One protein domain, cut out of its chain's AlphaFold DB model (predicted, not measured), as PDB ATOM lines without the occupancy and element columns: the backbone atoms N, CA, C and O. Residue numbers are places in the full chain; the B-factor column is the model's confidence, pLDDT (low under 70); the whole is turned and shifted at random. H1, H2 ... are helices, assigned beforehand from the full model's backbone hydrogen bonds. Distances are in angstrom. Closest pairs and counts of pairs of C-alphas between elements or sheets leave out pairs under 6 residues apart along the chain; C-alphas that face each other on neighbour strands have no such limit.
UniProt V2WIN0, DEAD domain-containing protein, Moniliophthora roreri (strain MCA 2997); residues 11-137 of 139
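Overview. This is residues 11 to 137 of the 139 residues of the protein "DEAD domain-containing protein" of Moniliophthora roreri (strain MCA 2997) (UniProt V2WIN0). H1, H2 and H4 cross one another at steep angles in a cluster at one end, with the short H3 packed on H2. H5 lies near H3, and from it the backbone runs out to H6 at the far end, where residues 125 to 131 stick out. The printed part has 127 residues and six named helices in the order H1 to H6, with no named strand; the class is all helix, though 60 residues are in named elements, under half. It is compact, with a radius of gyration of the C-alphas of 15.7 A and spans of 48 by 36 by 29 A.

Along the chain. H1, residues 11 to 23, begins with C-alpha 11 at (42.440, -13.967, -7.825) and measures 18.5 A. H2 is residues 33 to 43, 15.5 A; H3 is residues 60 to 63; H4 is residues 65 to 74, 14.7 A. H5, residues 99 to 111, measures 19.1 A. H6, residues 121 to 129, ends with C-alpha 129 at (33.002, -61.266, -11.477).

Arrangement. H1 touches H2 with residues 12 to 16 alone, about perpendicular at 78 degrees; the closest C-alphas, of Leu 13 and Ser 40, are 7.0 A apart. H1 touches H4 about perpendicular at 85 degrees, closest at C-alphas 19 and 68, 6.5 A. H2 touches H3, closest at C-alphas 39 and 61, 5.5 A. H3 and H5 are close but not clearly touching, closest at C-alphas 63 and 109, 6.1 A. H5 and H6 are apart. Every O i to N i+4 pair is within hydrogen-bond range in H1, H2, H4 and H6, and 7 of 9 in H5; H3 is too short for one.

Size, cuts and confidence. The C-alphas farthest apart, of Glu 11 and Arg 129, are 48.4 A apart. The printed part has no cut. The links H2 to H3 and H4 to H5 are long. Residues 134 to 137 have pLDDT under 70.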
ATOM      1  N   GLU A  11      41.695 -13.251  -6.784       94.94
ATOM      2  CA  GLU A  11      42.440 -13.967  -7.825       94.94
ATOM      3  C   GLU A  11      42.258 -15.497  -7.739       94.94
ATOM      4  O   GLU A  11      42.175 -16.186  -8.761       94.94
ATOM      5  N   GLY A  12      42.101 -16.026  -6.522       95.81
ATOM      6  CA  GLY A  12      41.746 -17.422  -6.276       95.81
ATOM      7  C   GLY A  12      40.325 -17.754  -6.738       95.81
ATOM      8  O   GLY A  12      40.123 -18.741  -7.446       95.81
ATOM      9  N   LEU A  13      39.359 -16.880  -6.446       95.88
ATOM     10  CA  LEU A  13      37.976 -17.014  -6.919       95.88
ATOM     11  C   LEU A  13      37.887 -16.928  -8.450       95.88
ATOM     12  O   LEU A  13      37.167 -17.706  -9.074       95.88
ATOM     13  N   LYS A  14      38.667 -16.037  -9.076       94.81
ATOM     14  CA  LYS A  14      38.770 -15.949 -10.541       94.81
ATOM     15  C   LYS A  14      39.367 -17.221 -11.148       94.81
ATOM     16  O   LYS A  14      38.903 -17.676 -12.195       94.81
ATOM     17  N   THR A  15      40.369 -17.807 -10.492       95.06
ATOM     18  CA  THR A  15      40.942 -19.100 -10.899       95.06
ATOM     19  C   THR A  15      39.884 -20.199 -10.842       95.06
ATOM     20  O   THR A  15      39.723 -20.937 -11.813       95.06
ATOM     21  N   LEU A  16      39.115 -20.264  -9.749       95.50
ATOM     22  CA  LEU A  16      38.025 -21.225  -9.590       95.50
ATOM     23  C   LEU A  16      36.999 -21.107 -10.725       95.50
ATOM     24  O   LEU A  16      36.704 -22.100 -11.383       95.50
ATOM     25  N   ASP A  17      36.503 -19.898 -10.991       93.25
ATOM     26  CA  ASP A  17      35.523 -19.638 -12.053       93.25
ATOM     27  C   ASP A  17      36.052 -20.014 -13.447       93.25
ATOM     28  O   ASP A  17      35.371 -20.696 -14.215       93.25
ATOM     29  N   THR A  18      37.301 -19.639 -13.747       93.50
ATOM     30  CA  THR A  18      37.961 -19.951 -15.026       93.50
ATOM     31  C   THR A  18      38.017 -21.456 -15.264       93.50
ATOM     32  O   THR A  18      37.692 -21.940 -16.349       93.50
ATOM     33  N   ILE A  19      38.415 -22.209 -14.239       94.31
ATOM     34  CA  ILE A  19      38.520 -23.659 -14.341       94.31
ATOM     35  C   ILE A  19      37.122 -24.276 -14.431       94.31
ATOM     36  O   ILE A  19      36.878 -25.076 -15.328       94.31
ATOM     37  N   VAL A  20      36.165 -23.885 -13.586       93.50
ATOM     38  CA  VAL A  20      34.806 -24.454 -13.635       93.50
ATOM     39  C   VAL A  20      34.173 -24.285 -15.013       93.50
ATOM     40  O   VAL A  20      33.654 -25.259 -15.552       93.50
ATOM     41  N   LYS A  21      34.283 -23.103 -15.626       91.56
ATOM     42  CA  LYS A  21      33.758 -22.854 -16.980       91.56
ATOM     43  C   LYS A  21      34.412 -23.730 -18.048       91.56
ATOM     44  O   LYS A  21      33.750 -24.117 -19.005       91.56
ATOM     45  N   LYS A  22      35.694 -24.067 -17.882       89.94
ATOM     46  CA  LYS A  22      36.416 -24.982 -18.777       89.94
ATOM     47  C   LYS A  22      35.942 -26.432 -18.622       89.94
ATOM     48  O   LYS A  22      35.784 -27.125 -19.620       89.94
ATOM     49  N   PHE A  23      35.757 -26.898 -17.387       87.19
ATOM     50  CA  PHE A  23      35.449 -28.307 -17.096       87.19
ATOM     51  C   PHE A  23      33.965 -28.647 -17.178       87.19
ATOM     52  O   PHE A  23      33.617 -29.792 -17.456       87.19
ATOM     53  N   ILE A  24      33.101 -27.672 -16.908       86.62
ATOM     54  CA  ILE A  24      31.656 -27.861 -16.824       86.62
ATOM     55  C   ILE A  24      30.976 -26.785 -17.684       86.62
ATOM     56  O   ILE A  24      30.292 -25.905 -17.157       86.62
ATOM     57  N   PRO A  25      31.171 -26.811 -19.019       84.25
ATOM     58  CA  PRO A  25      30.640 -25.787 -19.920       84.25
ATOM     59  C   PRO A  25      29.108 -25.704 -19.898       84.25
ATOM     60  O   PRO A  25      28.546 -24.660 -20.207       84.25
ATOM     61  N   GLN A  26      28.421 -26.774 -19.483       86.44
ATOM     62  CA  GLN A  26      26.970 -26.795 -19.296       86.44
ATOM     63  C   GLN A  26      26.485 -25.932 -18.116       86.44
ATOM     64  O   GLN A  26      25.290 -25.652 -18.006       86.44
ATOM     65  N   TRP A  27      27.375 -25.511 -17.211       88.50
ATOM     66  CA  TRP A  27      27.047 -24.554 -16.154       88.50
ATOM     67  C   TRP A  27      27.215 -23.130 -16.685       88.50
ATOM     68  O   TRP A  27      28.181 -22.442 -16.370       88.50
ATOM     69  N   ASN A  28      26.238 -22.679 -17.477       81.38
ATOM     70  CA  ASN A  28      26.269 -21.382 -18.171       81.38
ATOM     71  C   ASN A  28      26.532 -20.185 -17.237       81.38
ATOM     72  O   ASN A  28      27.202 -19.230 -17.619       81.38
ATOM     73  N   ASN A  29      26.037 -20.256 -15.997       86.31
ATOM     74  CA  ASN A  29      26.214 -19.213 -14.981       86.31
ATOM     75  C   ASN A  29      27.372 -19.505 -14.008       86.31
ATOM     76  O   ASN A  29      27.546 -18.781 -13.031       86.31
ATOM     77  N   GLY A  30      28.148 -20.566 -14.247       90.06
ATOM     78  CA  GLY A  30      29.195 -21.033 -13.345       90.06
ATOM     79  C   GLY A  30      28.651 -21.521 -11.999       90.06
ATOM     80  O   GLY A  30      27.544 -22.054 -11.899       90.06
ATOM     81  N   LEU A  31      29.464 -21.354 -10.954       93.31
ATOM     82  CA  LEU A  31      29.094 -21.702  -9.582       93.31
ATOM     83  C   LEU A  31      28.103 -20.696  -8.994       93.31
ATOM     84  O   LEU A  31      28.276 -19.483  -9.117       93.31
ATOM     85  N   LYS A  32      27.132 -21.195  -8.224       94.06
ATOM     86  CA  LYS A  32      26.336 -20.349  -7.326       94.06
ATOM     87  C   LYS A  32      27.246 -19.684  -6.278       94.06
ATOM     88  O   LYS A  32      28.249 -20.288  -5.881       94.06
ATOM     89  N   PRO A  33      26.874 -18.512  -5.728       94.38
ATOM     90  CA  PRO A  33      27.699 -17.799  -4.749       94.38
ATOM     91  C   PRO A  33      28.138 -18.657  -3.555       94.38
ATOM     92  O   PRO A  33      29.324 -18.694  -3.227       94.38
ATOM     93  N   PHE A  34      27.217 -19.421  -2.953       95.31
ATOM     94  CA  PHE A  34      27.550 -20.276  -1.809       95.31
ATOM     95  C   PHE A  34      28.489 -21.428  -2.196       95.31
ATOM     96  O   PHE A  34      29.333 -21.819  -1.392       95.31
ATOM     97  N   GLN A  35      28.366 -21.974  -3.414       95.94
ATOM     98  CA  GLN A  35      29.242 -23.040  -3.901       95.94
ATOM     99  C   GLN A  35      30.655 -22.497  -4.091       95.94
ATOM    100  O   GLN A  35      31.602 -23.110  -3.617       95.94
ATOM    101  N   CYS A  36      30.788 -21.320  -4.713       95.69
ATOM    102  CA  CYS A  36      32.066 -20.637  -4.905       95.69
ATOM    103  C   CYS A  36      32.783 -20.389  -3.567       95.69
ATOM    104  O   CYS A  36      33.929 -20.797  -3.394       95.69
ATOM    105  N   GLN A  37      32.071 -19.824  -2.586       95.50
ATOM    106  CA  GLN A  37      32.598 -19.587  -1.235       95.50
ATOM    107  C   GLN A  37      32.937 -20.880  -0.480       95.50
ATOM    108  O   GLN A  37      33.899 -20.932   0.279       95.50
ATOM    109  N   SER A  38      32.136 -21.930  -0.656       97.44
ATOM    110  CA  SER A  38      32.354 -23.215   0.016       97.44
ATOM    111  C   SER A  38      33.548 -23.961  -0.568       97.44
ATOM    112  O   SER A  38      34.371 -24.495   0.169       97.44
ATOM    113  N   ILE A  39      33.660 -23.988  -1.896       96.94
ATOM    114  CA  ILE A  39      34.744 -24.675  -2.596       96.94
ATOM    115  C   ILE A  39      36.074 -23.964  -2.345       96.94
ATOM    116  O   ILE A  39      37.071 -24.644  -2.128       96.94
ATOM    117  N   SER A  40      36.110 -22.627  -2.305       97.19
ATOM    118  CA  SER A  40      37.348 -21.906  -1.982       97.19
ATOM    119  C   SER A  40      37.874 -22.254  -0.585       97.19
ATOM    120  O   SER A  40      39.061 -22.530  -0.448       97.19
ATOM    121  N   LYS A  41      36.990 -22.366   0.415       97.62
ATOM    122  CA  LYS A  41      37.331 -22.870   1.758       97.62
ATOM    123  C   LYS A  41      37.865 -24.302   1.734       97.62
ATOM    124  O   LYS A  41      38.921 -24.572   2.291       97.62
ATOM    125  N   ILE A  42      37.177 -25.211   1.037       96.88
ATOM    126  CA  ILE A  42      37.610 -26.614   0.902       96.88
ATOM    127  C   ILE A  42      39.010 -26.698   0.273       96.88
ATOM    128  O   ILE A  42      39.852 -27.466   0.736       96.88
ATOM    129  N   LEU A  43      39.272 -25.908  -0.771       96.75
ATOM    130  CA  LEU A  43      40.569 -25.870  -1.451       96.75
ATOM    131  C   LEU A  43      41.669 -25.249  -0.580       96.75
ATOM    132  O   LEU A  43      42.818 -25.676  -0.675       96.75
ATOM    133  N   ASP A  44      41.314 -24.305   0.294       97.12
ATOM    134  CA  ASP A  44      42.194 -23.753   1.330       97.12
ATOM    135  C   ASP A  44      42.397 -24.708   2.531       97.12
ATOM    136  O   ASP A  44      43.147 -24.385   3.449       97.12
ATOM    137  N   LEU A  45      41.823 -25.921   2.482       95.56
ATOM    138  CA  LEU A  45      41.860 -26.956   3.528       95.56
ATOM    139  C   LEU A  45      41.079 -26.599   4.805       95.56
ATOM    140  O   LEU A  45      41.293 -27.215   5.851       95.56
ATOM    141  N   ASP A  46      40.141 -25.658   4.714       96.19
ATOM    142  CA  ASP A  46      39.250 -25.314   5.817       96.19
ATOM    143  C   ASP A  46      38.149 -26.377   5.988       96.19
ATOM    144  O   ASP A  46      37.505 -26.815   5.028       96.19
ATOM    145  N   ASN A  47      37.870 -26.749   7.241       95.56
ATOM    146  CA  ASN A  47      36.727 -27.599   7.569       95.56
ATOM    147  C   ASN A  47      35.414 -26.827   7.366       95.56
ATOM    148  O   ASN A  47      35.249 -25.719   7.879       95.56
ATOM    149  N   LEU A  48      34.455 -27.432   6.663       95.25
ATOM    150  CA  LEU A  48      33.195 -26.787   6.299       95.25
ATOM    151  C   LEU A  48      31.981 -27.635   6.690       95.25
ATOM    152  O   LEU A  48      31.832 -28.769   6.239       95.25
ATOM    153  N   LEU A  49      31.055 -27.030   7.438       96.31
ATOM    154  CA  LEU A  49      29.678 -27.508   7.568       96.31
ATOM    155  C   LEU A  49      28.783 -26.699   6.620       96.31
ATOM    156  O   LEU A  49      28.621 -25.493   6.794       96.31
ATOM    157  N   CYS A  50      28.209 -27.356   5.612       94.81
ATOM    158  CA  CYS A  50      27.313 -26.721   4.645       94.81
ATOM    159  C   CYS A  50      25.864 -27.151   4.902       94.81
ATOM    160  O   CYS A  50      25.526 -28.326   4.751       94.81
ATOM    161  N   ILE A  51      25.009 -26.191   5.263       95.38
ATOM    162  CA  ILE A  51      23.566 -26.387   5.425       95.38
ATOM    163  C   ILE A  51      22.873 -25.630   4.296       95.38
ATOM    164  O   ILE A  51      22.996 -24.414   4.187       95.38
ATOM    165  N   THR A  52      22.167 -26.358   3.438       94.88
ATOM    166  CA  THR A  52      21.398 -25.790   2.328       94.88
ATOM    167  C   THR A  52      20.161 -26.645   2.046       94.88
ATOM    168  O   THR A  52      20.076 -27.795   2.488       94.88
ATOM    169  N   ALA A  53      19.204 -26.090   1.307       95.06
ATOM    170  CA  ALA A  53      18.020 -26.794   0.856       95.06
ATOM    171  C   ALA A  53      18.368 -28.002  -0.036       95.06
ATOM    172  O   ALA A  53      19.369 -28.044  -0.766       95.06
ATOM    173  N   THR A  54      17.504 -29.015  -0.007       89.88
ATOM    174  CA  THR A  54      17.585 -30.145  -0.938       89.88
ATOM    175  C   THR A  54      17.459 -29.645  -2.375       89.88
ATOM    176  O   THR A  54      16.613 -28.815  -2.678       89.88
ATOM    177  N   GLY A  55      18.312 -30.152  -3.269       88.69
ATOM    178  CA  GLY A  55      18.337 -29.730  -4.672       88.69
ATOM    179  C   GLY A  55      19.136 -28.452  -4.943       88.69
ATOM    180  O   GLY A  55      19.362 -28.128  -6.103       88.69
ATOM    181  N   ASP A  56      19.669 -27.771  -3.921       92.38
ATOM    182  CA  ASP A  56      20.386 -26.509  -4.141       92.38
ATOM    183  C   ASP A  56      21.787 -26.681  -4.771       92.38
ATOM    184  O   ASP A  56      22.456 -25.712  -5.124       92.38
ATOM    185  N   GLY A  57      22.223 -27.924  -4.993       91.44
ATOM    186  CA  GLY A  57      23.472 -28.227  -5.698       91.44
ATOM    187  C   GLY A  57      24.685 -28.397  -4.785       91.44
ATOM    188  O   GLY A  57      25.812 -28.145  -5.205       91.44
ATOM    189  N   LYS A  58      24.490 -28.852  -3.539       92.88
ATOM    190  CA  LYS A  58      25.593 -29.140  -2.602       92.88
ATOM    191  C   LYS A  58      26.621 -30.153  -3.126       92.88
ATOM    192  O   LYS A  58      27.764 -30.128  -2.687       92.88
ATOM    193  N   SER A  59      26.247 -31.012  -4.079       90.00
ATOM    194  CA  SER A  59      27.163 -31.992  -4.679       90.00
ATOM    195  C   SER A  59      28.371 -31.349  -5.368       90.00
ATOM    196  O   SER A  59      29.455 -31.931  -5.387       90.00
ATOM    197  N   ALA A  60      28.230 -30.107  -5.847       91.69
ATOM    198  CA  ALA A  60      29.326 -29.352  -6.449       91.69
ATOM    199  C   ALA A  60      30.545 -29.219  -5.515       91.69
ATOM    200  O   ALA A  60      31.676 -29.217  -5.996       91.69
ATOM    201  N   LEU A  61      30.334 -29.164  -4.191       93.44
ATOM    202  CA  LEU A  61      31.397 -28.950  -3.200       93.44
ATOM    203  C   LEU A  61      32.463 -30.055  -3.229       93.44
ATOM    204  O   LEU A  61      33.653 -29.773  -3.094       93.44
ATOM    205  N   PHE A  62      32.056 -31.309  -3.442       88.50
ATOM    206  CA  PHE A  62      32.995 -32.424  -3.584       88.50
ATOM    207  C   PHE A  62      33.328 -32.736  -5.048       88.50
ATOM    208  O   PHE A  62      34.418 -33.230  -5.326       88.50
ATOM    209  N   ALA A  63      32.427 -32.433  -5.989       89.31
ATOM    210  CA  ALA A  63      32.621 -32.760  -7.399       89.31
ATOM    211  C   ALA A  63      33.640 -31.856  -8.104       89.31
ATOM    212  O   ALA A  63      34.406 -32.330  -8.940       89.31
ATOM    213  N   VAL A  64      33.676 -30.569  -7.753       92.88
ATOM    214  CA  VAL A  64      34.509 -29.566  -8.436       92.88
ATOM    215  C   VAL A  64      35.950 -29.571  -7.928       92.88
ATOM    216  O   VAL A  64      36.877 -29.386  -8.711       92.88
ATOM    217  N   SER A  65      36.165 -29.837  -6.638       91.88
ATOM    218  CA  SER A  65      37.476 -29.705  -5.985       91.88
ATOM    219  C   SER A  65      38.578 -30.576  -6.615       91.88
ATOM    220  O   SER A  65      39.731 -30.152  -6.722       91.88
ATOM    221  N   VAL A  66      38.231 -31.777  -7.097       92.06
ATOM    222  CA  VAL A  66      39.171 -32.698  -7.765       92.06
ATOM    223  C   VAL A  66      39.647 -32.146  -9.128       92.06
ATOM    224  O   VAL A  66      40.863 -32.032  -9.317       92.06
ATOM    225  N   PRO A  67      38.754 -31.747 -10.060       92.25
ATOM    226  CA  PRO A  67      39.121 -31.042 -11.290       92.25
ATOM    227  C   PRO A  67      40.009 -29.812 -11.086       92.25
ATOM    228  O   PRO A  67      40.965 -29.640 -11.842       92.25
ATOM    229  N   ILE A  68      39.755 -28.994 -10.054       95.00
ATOM    230  CA  ILE A  68      40.570 -27.797  -9.775       95.00
ATOM    231  C   ILE A  68      42.032 -28.168  -9.519       95.00
ATOM    232  O   ILE A  68      42.936 -27.627 -10.160       95.00
ATOM    233  N   HIS A  69      42.277 -29.123  -8.617       95.19
ATOM    234  CA  HIS A  69      43.633 -29.592  -8.340       95.19
ATOM    235  C   HIS A  69      44.310 -30.154  -9.592       95.19
ATOM    236  O   HIS A  69      45.467 -29.824  -9.864       95.19
ATOM    237  N   LYS A  70      43.583 -30.967 -10.368       93.31
ATOM    238  CA  LYS A  70      44.094 -31.584 -11.593       93.31
ATOM    239  C   LYS A  70      44.526 -30.523 -12.607       93.31
ATOM    240  O   LYS A  70      45.676 -30.551 -13.040       93.31
ATOM    241  N   GLU A  71      43.663 -29.559 -12.909       95.12
ATOM    242  CA  GLU A  71      43.933 -28.495 -13.881       95.12
ATOM    243  C   GLU A  71      45.134 -27.633 -13.486       95.12
ATOM    244  O   GLU A  71      46.055 -27.448 -14.285       95.12
ATOM    245  N   ILE A  72      45.176 -27.153 -12.238       96.19
ATOM    246  CA  ILE A  72      46.288 -26.320 -11.761       96.19
ATOM    247  C   ILE A  72      47.591 -27.122 -11.774       96.19
ATOM    248  O   ILE A  72      48.648 -26.597 -12.123       96.19
ATOM    249  N   SER A  73      47.540 -28.409 -11.416       95.69
ATOM    250  CA  SER A  73      48.731 -29.261 -11.410       95.69
ATOM    251  C   SER A  73      49.311 -29.504 -12.806       95.69
ATOM    252  O   SER A  73      50.532 -29.616 -12.929       95.69
ATOM    253  N   GLN A  74      48.459 -29.554 -13.833       95.12
ATOM    254  CA  GLN A  74      48.844 -29.777 -15.228       95.12
ATOM    255  C   GLN A  74      49.298 -28.483 -15.914       95.12
ATOM    256  O   GLN A  74      50.193 -28.524 -16.751       95.12
ATOM    257  N   ASN A  75      48.752 -27.333 -15.509       95.44
ATOM    258  CA  ASN A  75      48.988 -26.034 -16.144       95.44
ATOM    259  C   ASN A  75      49.575 -25.001 -15.164       95.44
ATOM    260  O   ASN A  75      49.163 -23.845 -15.140       95.44
ATOM    261  N   ARG A  76      50.555 -25.404 -14.341       92.88
ATOM    262  CA  ARG A  76      51.091 -24.585 -13.230       92.88
ATOM    263  C   ARG A  76      51.562 -23.182 -13.618       92.88
ATOM    264  O   ARG A  76      51.520 -22.294 -12.778       92.88
ATOM    265  N   ALA A  77      52.058 -22.996 -14.841       93.44
ATOM    266  CA  ALA A  77      52.536 -21.696 -15.315       93.44
ATOM    267  C   ALA A  77      51.393 -20.706 -15.602       93.44
ATOM    268  O   ALA A  77      51.617 -19.501 -15.586       93.44
ATOM    269  N   SER A  78      50.180 -21.212 -15.839       94.38
ATOM    270  CA  SER A  78      49.001 -20.422 -16.204       94.38
ATOM    271  C   SER A  78      48.190 -19.944 -14.998       94.38
ATOM    272  O   SER A  78      47.212 -19.221 -15.177       94.38
ATOM    273  N   PHE A  79      48.560 -20.359 -13.783       94.56
ATOM    274  CA  PHE A  79      47.806 -20.077 -12.565       94.56
ATOM    275  C   PHE A  79      48.690 -19.480 -11.463       94.56
ATOM    276  O   PHE A  79      49.898 -19.737 -11.426       94.56
ATOM    277  N   PRO A  80      48.097 -18.720 -10.526       94.06
ATOM    278  CA  PRO A  80      48.807 -18.225  -9.355       94.06
ATOM    279  C   PRO A  80      49.401 -19.362  -8.524       94.06
ATOM    280  O   PRO A  80      48.918 -20.500  -8.528       94.06
ATOM    281  N   LYS A  81      50.432 -19.048  -7.736       95.00
ATOM    282  CA  LYS A  81      50.904 -19.987  -6.716       95.00
ATOM    283  C   LYS A  81      49.996 -19.897  -5.501       95.00
ATOM    284  O   LYS A  81      49.836 -18.828  -4.919       95.00
ATOM    285  N   PHE A  82      49.446 -21.030  -5.093       95.81
ATOM    286  CA  PHE A  82      48.587 -21.107  -3.918       95.81
ATOM    287  C   PHE A  82      49.388 -21.401  -2.643       95.81
ATOM    288  O   PHE A  82      50.468 -22.000  -2.692       95.81
ATOM    289  N   GLY A  83      48.871 -20.947  -1.498       94.44
ATOM    290  CA  GLY A  83      49.429 -21.237  -0.171       94.44
ATOM    291  C   GLY A  83      49.380 -22.727   0.164       94.44
ATOM    292  O   GLY A  83      50.309 -23.265   0.769       94.44
ATOM    293  N   VAL A  84      48.339 -23.402  -0.319       95.19
ATOM    294  CA  VAL A  84      48.105 -24.840  -0.163       95.19
ATOM    295  C   VAL A  84      48.888 -25.697  -1.159       95.19
ATOM    296  O   VAL A  84      49.286 -25.268  -2.243       95.19
ATOM    297  N   ASN A  85      49.079 -26.967  -0.802       94.12
ATOM    298  CA  ASN A  85      49.712 -27.946  -1.675       94.12
ATOM    299  C   ASN A  85      48.729 -28.463  -2.743       94.12
ATOM    300  O   ASN A  85      47.884 -29.316  -2.458       94.12
ATOM    301  N   ILE A  86      48.888 -27.997  -3.986       96.50
ATOM    302  CA  ILE A  86      48.118 -28.484  -5.136       96.50
ATOM    303  C   ILE A  86      48.501 -29.934  -5.464       96.50
ATOM    304  O   ILE A  86      49.628 -30.224  -5.871       96.50
ATOM    305  N   LYS A  87      47.538 -30.851  -5.329       95.00
ATOM    306  CA  LYS A  87      47.726 -32.283  -5.588       95.00
ATOM    307  C   LYS A  87      47.775 -32.571  -7.092       95.00
ATOM    308  O   LYS A  87      46.858 -32.206  -7.813       95.00
ATOM    309  N   SER A  88      48.811 -33.276  -7.552       93.19
ATOM    310  CA  SER A  88      48.920 -33.757  -8.943       93.19
ATOM    311  C   SER A  88      48.051 -34.981  -9.240       93.19
ATOM    312  O   SER A  88      47.673 -35.210 -10.383       93.19
ATOM    313  N   LYS A  89      47.727 -35.760  -8.204       92.25
ATOM    314  CA  LYS A  89      46.795 -36.893  -8.249       92.25
ATOM    315  C   LYS A  89      45.733 -36.712  -7.156       92.25
ATOM    316  O   LYS A  89      45.838 -37.339  -6.103       92.25
ATOM    317  N   PRO A  90      44.798 -35.762  -7.324       92.62
ATOM    318  CA  PRO A  90      43.772 -35.496  -6.321       92.62
ATOM    319  C   PRO A  90      42.794 -36.669  -6.209       92.62
ATOM    320  O   PRO A  90      42.329 -37.191  -7.219       92.62
ATOM    321  N   VAL A  91      42.453 -37.042  -4.975       92.00
ATOM    322  CA  VAL A  91      41.450 -38.069  -4.658       92.00
ATOM    323  C   VAL A  91      40.477 -37.488  -3.637       92.00
ATOM    324  O   VAL A  91      40.906 -36.917  -2.636       92.00
ATOM    325  N   GLY A  92      39.177 -37.634  -3.895       91.56
ATOM    326  CA  GLY A  92      38.111 -37.292  -2.957       91.56
ATOM    327  C   GLY A  92      37.451 -38.554  -2.405       91.56
ATOM    328  O   GLY A  92      37.112 -39.453  -3.172       91.56
ATOM    329  N   LEU A  93      37.254 -38.617  -1.087       93.31
ATOM    330  CA  LEU A  93      36.491 -39.678  -0.429       93.31
ATOM    331  C   LEU A  93      35.123 -39.134  -0.021       93.31
ATOM    332  O   LEU A  93      35.037 -38.178   0.746       93.31
ATOM    333  N   ILE A  94      34.059 -39.760  -0.519       91.94
ATOM    334  CA  ILE A  94      32.679 -39.395  -0.197       91.94
ATOM    335  C   ILE A  94      32.060 -40.544   0.588       91.94
ATOM    336  O   ILE A  94      31.998 -41.673   0.103       91.94
ATOM    337  N   ILE A  95      31.577 -40.244   1.791       92.06
ATOM    338  CA  ILE A  95      30.853 -41.193   2.636       92.06
ATOM    339  C   ILE A  95      29.378 -40.799   2.604       92.06
ATOM    340  O   ILE A  95      29.019 -39.665   2.913       92.06
ATOM    341  N   THR A  96      28.517 -41.728   2.197       88.81
ATOM    342  CA  THR A  96      27.067 -41.523   2.118       88.81
ATOM    343  C   THR A  96      26.334 -42.752   2.633       88.81
ATOM    344  O   THR A  96      26.794 -43.877   2.451       88.81
ATOM    345  N   LEU A  97      25.182 -42.535   3.269       86.25
ATOM    346  CA  LEU A  97      24.349 -43.607   3.818       86.25
ATOM    347  C   LEU A  97      23.462 -44.272   2.752       86.25
ATOM    348  O   LEU A  97      23.003 -45.393   2.946       86.25
ATOM    349  N   ILE A  98      23.198 -43.595   1.626       85.06
ATOM    350  CA  ILE A  98      22.180 -44.027   0.657       85.06
ATOM    351  C   ILE A  98      22.833 -44.596  -0.607       85.06
ATOM    352  O   ILE A  98      23.455 -43.879  -1.393       85.06
ATOM    353  N   LYS A  99      22.611 -45.891  -0.852       77.50
ATOM    354  CA  LYS A  99      23.154 -46.614  -2.011       77.50
ATOM    355  C   LYS A  99      22.627 -46.108  -3.361       77.50
ATOM    356  O   LYS A  99      23.387 -46.010  -4.316       77.50
ATOM    357  N   SER A 100      21.347 -45.751  -3.472       77.06
ATOM    358  CA  SER A 100      20.818 -45.187  -4.728       77.06
ATOM    359  C   SER A 100      21.467 -43.840  -5.069       77.06
ATOM    360  O   SER A 100      21.714 -43.543  -6.236       77.06
ATOM    361  N   LEU A 101      21.824 -43.057  -4.047       82.69
ATOM    362  CA  LEU A 101      22.467 -41.759  -4.204       82.69
ATOM    363  C   LEU A 101      23.924 -41.885  -4.673       82.69
ATOM    364  O   LEU A 101      24.353 -41.086  -5.503       82.69
ATOM    365  N   VAL A 102      24.677 -42.889  -4.203       86.69
ATOM    366  CA  VAL A 102      26.100 -43.020  -4.573       86.69
ATOM    367  C   VAL A 102      26.292 -43.282  -6.068       86.69
ATOM    368  O   VAL A 102      27.188 -42.710  -6.682       86.69
ATOM    369  N   ASN A 103      25.413 -44.071  -6.689       86.50
ATOM    370  CA  ASN A 103      25.507 -44.353  -8.123       86.50
ATOM    371  C   ASN A 103      25.193 -43.113  -8.976       86.50
ATOM    372  O   ASN A 103      25.806 -42.923 -10.024       86.50
ATOM    373  N   ASN A 104      24.283 -42.248  -8.517       87.56
ATOM    374  CA  ASN A 104      24.009 -40.971  -9.181       87.56
ATOM    375  C   ASN A 104      25.204 -40.017  -9.068       87.56
ATOM    376  O   ASN A 104      25.578 -39.404 -10.063       87.56
ATOM    377  N   ILE A 105      25.849 -39.969  -7.898       89.06
ATOM    378  CA  ILE A 105      27.079 -39.191  -7.693       89.06
ATOM    379  C   ILE A 105      28.192 -39.677  -8.628       89.06
ATOM    380  O   ILE A 105      28.835 -38.863  -9.280       89.06
ATOM    381  N   VAL A 106      28.407 -40.995  -8.747       90.62
ATOM    382  CA  VAL A 106      29.417 -41.546  -9.669       90.62
ATOM    383  C   VAL A 106      29.138 -41.120 -11.110       90.62
ATOM    384  O   VAL A 106      30.048 -40.649 -11.787       90.62
ATOM    385  N   LYS A 107      27.886 -41.227 -11.577       89.62
ATOM    386  CA  LYS A 107      27.501 -40.785 -12.929       89.62
ATOM    387  C   LYS A 107      27.779 -39.297 -13.154       89.62
ATOM    388  O   LYS A 107      28.331 -38.938 -14.190       89.62
ATOM    389  N   GLU A 108      27.429 -38.454 -12.185       87.75
ATOM    390  CA  GLU A 108      27.675 -37.010 -12.241       87.75
ATOM    391  C   GLU A 108      29.181 -36.698 -12.313       87.75
ATOM    392  O   GLU A 108      29.620 -35.996 -13.222       87.75
ATOM    393  N   LEU A 109      29.996 -37.302 -11.442       89.50
ATOM    394  CA  LEU A 109      31.455 -37.134 -11.439       89.50
ATOM    395  C   LEU A 109      32.094 -37.553 -12.770       89.50
ATOM    396  O   LEU A 109      32.911 -36.814 -13.322       89.50
ATOM    397  N   MET A 110      31.679 -38.694 -13.326       89.75
ATOM    398  CA  MET A 110      32.170 -39.146 -14.630       89.75
ATOM    399  C   MET A 110      31.797 -38.175 -15.754       89.75
ATOM    400  O   MET A 110      32.609 -37.953 -16.650       89.75
ATOM    401  N   SER A 111      30.618 -37.545 -15.689       86.12
ATOM    402  CA  SER A 111      30.211 -36.516 -16.658       86.12
ATOM    403  C   SER A 111      31.086 -35.256 -16.611       86.12
ATOM    404  O   SER A 111      31.190 -34.545 -17.606       86.12
ATOM    405  N   PHE A 112      31.773 -35.015 -15.490       83.38
ATOM    406  CA  PHE A 112      32.764 -33.946 -15.327       83.38
ATOM    407  C   PHE A 112      34.204 -34.411 -15.619       83.38
ATOM    408  O   PHE A 112      35.167 -33.702 -15.321       83.38
ATOM    409  N   GLY A 113      34.381 -35.619 -16.167       82.88
ATOM    410  CA  GLY A 113      35.695 -36.196 -16.463       82.88
ATOM    411  C   GLY A 113      36.475 -36.650 -15.224       82.88
ATOM    412  O   GLY A 113      37.700 -36.821 -15.288       82.88
ATOM    413  N   VAL A 114      35.791 -36.840 -14.091       87.38
ATOM    414  CA  VAL A 114      36.365 -37.384 -12.858       87.38
ATOM    415  C   VAL A 114      36.128 -38.890 -12.822       87.38
ATOM    416  O   VAL A 114      34.994 -39.357 -12.871       87.38
ATOM    417  N   GLN A 115      37.206 -39.665 -12.705       89.94
ATOM    418  CA  GLN A 115      37.089 -41.099 -12.456       89.94
ATOM    419  C   GLN A 115      36.544 -41.318 -11.040       89.94
ATOM    420  O   GLN A 115      37.072 -40.756 -10.079       89.94
ATOM    421  N   ALA A 116      35.486 -42.116 -10.912       90.88
ATOM    422  CA  ALA A 116      34.812 -42.352  -9.643       90.88
ATOM    423  C   ALA A 116      34.326 -43.800  -9.534       90.88
ATOM    424  O   ALA A 116      33.940 -44.419 -10.525       90.88
ATOM    425  N   PHE A 117      34.295 -44.317  -8.307       90.56
ATOM    426  CA  PHE A 117      33.802 -45.656  -8.006       90.56
ATOM    427  C   PHE A 117      32.984 -45.653  -6.715       90.56
ATOM    428  O   PHE A 117      33.407 -45.121  -5.690       90.56
ATOM    429  N   ALA A 118      31.811 -46.282  -6.758       91.81
ATOM    430  CA  ALA A 118      30.974 -46.489  -5.586       91.81
ATOM    431  C   ALA A 118      31.377 -47.797  -4.894       91.81
ATOM    432  O   ALA A 118      31.014 -48.883  -5.355       91.81
ATOM    433  N   TYR A 119      32.096 -47.690  -3.776       90.06
ATOM    434  CA  TYR A 119      32.560 -48.842  -3.004       90.06
ATOM    435  C   TYR A 119      31.415 -49.457  -2.185       90.06
ATOM    436  O   TYR A 119      31.190 -49.122  -1.026       90.06
ATOM    437  N   THR A 120      30.652 -50.346  -2.821       89.06
ATOM    438  CA  THR A 120      29.554 -51.100  -2.200       89.06
ATOM    439  C   THR A 120      29.777 -52.595  -2.389       89.06
ATOM    440  O   THR A 120      30.422 -52.999  -3.357       89.06
ATOM    441  N   GLN A 121      29.216 -53.426  -1.504       88.69
ATOM    442  CA  GLN A 121      29.337 -54.888  -1.598       88.69
ATOM    443  C   GLN A 121      28.945 -55.417  -2.988       88.69
ATOM    444  O   GLN A 121      29.644 -56.252  -3.556       88.69
ATOM    445  N   GLU A 122      27.856 -54.897  -3.559       88.12
ATOM    446  CA  GLU A 122      27.381 -55.294  -4.886       88.12
ATOM    447  C   GLU A 122      28.366 -54.901  -5.990       88.12
ATOM    448  O   GLU A 122      28.725 -55.738  -6.816       88.12
ATOM    449  N   ASN A 123      28.834 -53.649  -5.988       87.81
ATOM    450  CA  ASN A 123      29.752 -53.174  -7.020       87.81
ATOM    451  C   ASN A 123      31.075 -53.939  -6.964       87.81
ATOM    452  O   ASN A 123      31.559 -54.360  -8.005       87.81
ATOM    453  N   ILE A 124      31.607 -54.214  -5.769       89.31
ATOM    454  CA  ILE A 124      32.819 -55.029  -5.595       89.31
ATOM    455  C   ILE A 124      32.609 -56.438  -6.157       89.31
ATOM    456  O   ILE A 124      33.442 -56.924  -6.921       89.31
ATOM    457  N   ALA A 125      31.488 -57.084  -5.821       87.62
ATOM    458  CA  ALA A 125      31.175 -58.418  -6.322       87.62
ATOM    459  C   ALA A 125      31.029 -58.440  -7.853       87.62
ATOM    460  O   ALA A 125      31.515 -59.366  -8.504       87.62
ATOM    461  N   ASN A 126      30.393 -57.419  -8.437       86.81
ATOM    462  CA  ASN A 126      30.248 -57.274  -9.885       86.81
ATOM    463  C   ASN A 126      31.608 -57.049 -10.568       86.81
ATOM    464  O   ASN A 126      31.909 -57.716 -11.556       86.81
ATOM    465  N   THR A 127      32.453 -56.167 -10.026       85.88
ATOM    466  CA  THR A 127      33.796 -55.890 -10.560       85.88
ATOM    467  C   THR A 127      34.690 -57.131 -10.503       85.88
ATOM    468  O   THR A 127      35.362 -57.442 -11.486       85.88
ATOM    469  N   HIS A 128      34.638 -57.889  -9.403       85.94
ATOM    470  CA  HIS A 128      35.364 -59.152  -9.263       85.94
ATOM    471  C   HIS A 128      34.893 -60.201 -10.279       85.94
ATOM    472  O   HIS A 128      35.716 -60.828 -10.941       85.94
ATOM    473  N   ARG A 129      33.572 -60.366 -10.455       85.94
ATOM    474  CA  ARG A 129      33.002 -61.266 -11.477       85.94
ATOM    475  C   ARG A 129      33.420 -60.882 -12.899       85.94
ATOM    476  O   ARG A 129      33.601 -61.765 -13.727       85.94
ATOM    477  N   ALA A 130      33.601 -59.592 -13.168       84.19
ATOM    478  CA  ALA A 130      34.061 -59.083 -14.458       84.19
ATOM    479  C   ALA A 130      35.591 -59.160 -14.656       84.19
ATOM    480  O   ALA A 130      36.083 -58.733 -15.696       84.19
ATOM    481  N   GLY A 131      36.358 -59.651 -13.671       81.50
ATOM    482  CA  GLY A 131      37.825 -59.707 -13.740       81.50
ATOM    483  C   GLY A 131      38.506 -58.333 -13.743       81.50
ATOM    484  O   GLY A 131      39.684 -58.223 -14.079       81.50
ATOM    485  N   ILE A 132      37.782 -57.270 -13.382       78.00
ATOM    486  CA  ILE A 132      38.304 -55.904 -13.373       78.00
ATOM    487  C   ILE A 132      39.035 -55.672 -12.048       78.00
ATOM    488  O   ILE A 132      38.528 -55.963 -10.966       78.00
ATOM    489  N   ASN A 133      40.233 -55.100 -12.110       72.25
ATOM    490  CA  ASN A 133      40.954 -54.687 -10.913       72.25
ATOM    491  C   ASN A 133      40.598 -53.233 -10.574       72.25
ATOM    492  O   ASN A 133      40.933 -52.318 -11.327       72.25
ATOM    493  N   ILE A 134      39.965 -53.027  -9.413       68.44
ATOM    494  CA  ILE A 134      39.516 -51.710  -8.922       68.44
ATOM    495  C   ILE A 134      40.681 -50.699  -8.872       68.44
ATOM    496  O   ILE A 134      40.475 -49.505  -9.077       68.44
ATOM    497  N   LYS A 135      41.929 -51.164  -8.683       61.94
ATOM    498  CA  LYS A 135      43.129 -50.305  -8.690       61.94
ATOM    499  C   LYS A 135      43.354 -49.578 -10.023       61.94
ATOM    500  O   LYS A 135      43.981 -48.528 -10.023       61.94
ATOM    501  N   HIS A 136      42.854 -50.118 -11.135       50.38
ATOM    502  CA  HIS A 136      43.019 -49.540 -12.474       50.38
ATOM    503  C   HIS A 136      41.832 -48.676 -12.913       50.38
ATOM    504  O   HIS A 136      41.878 -48.077 -13.981       50.38
ATOM    505  N   THR A 137      40.764 -48.607 -12.113       50.06
ATOM    506  CA  THR A 137      39.542 -47.860 -12.451       50.06
ATOM    507  C   THR A 137      39.539 -46.431 -11.893       50.06
ATOM    508  O   THR A 137      38.666 -45.644 -12.250       50.06
TER     509      THR A 137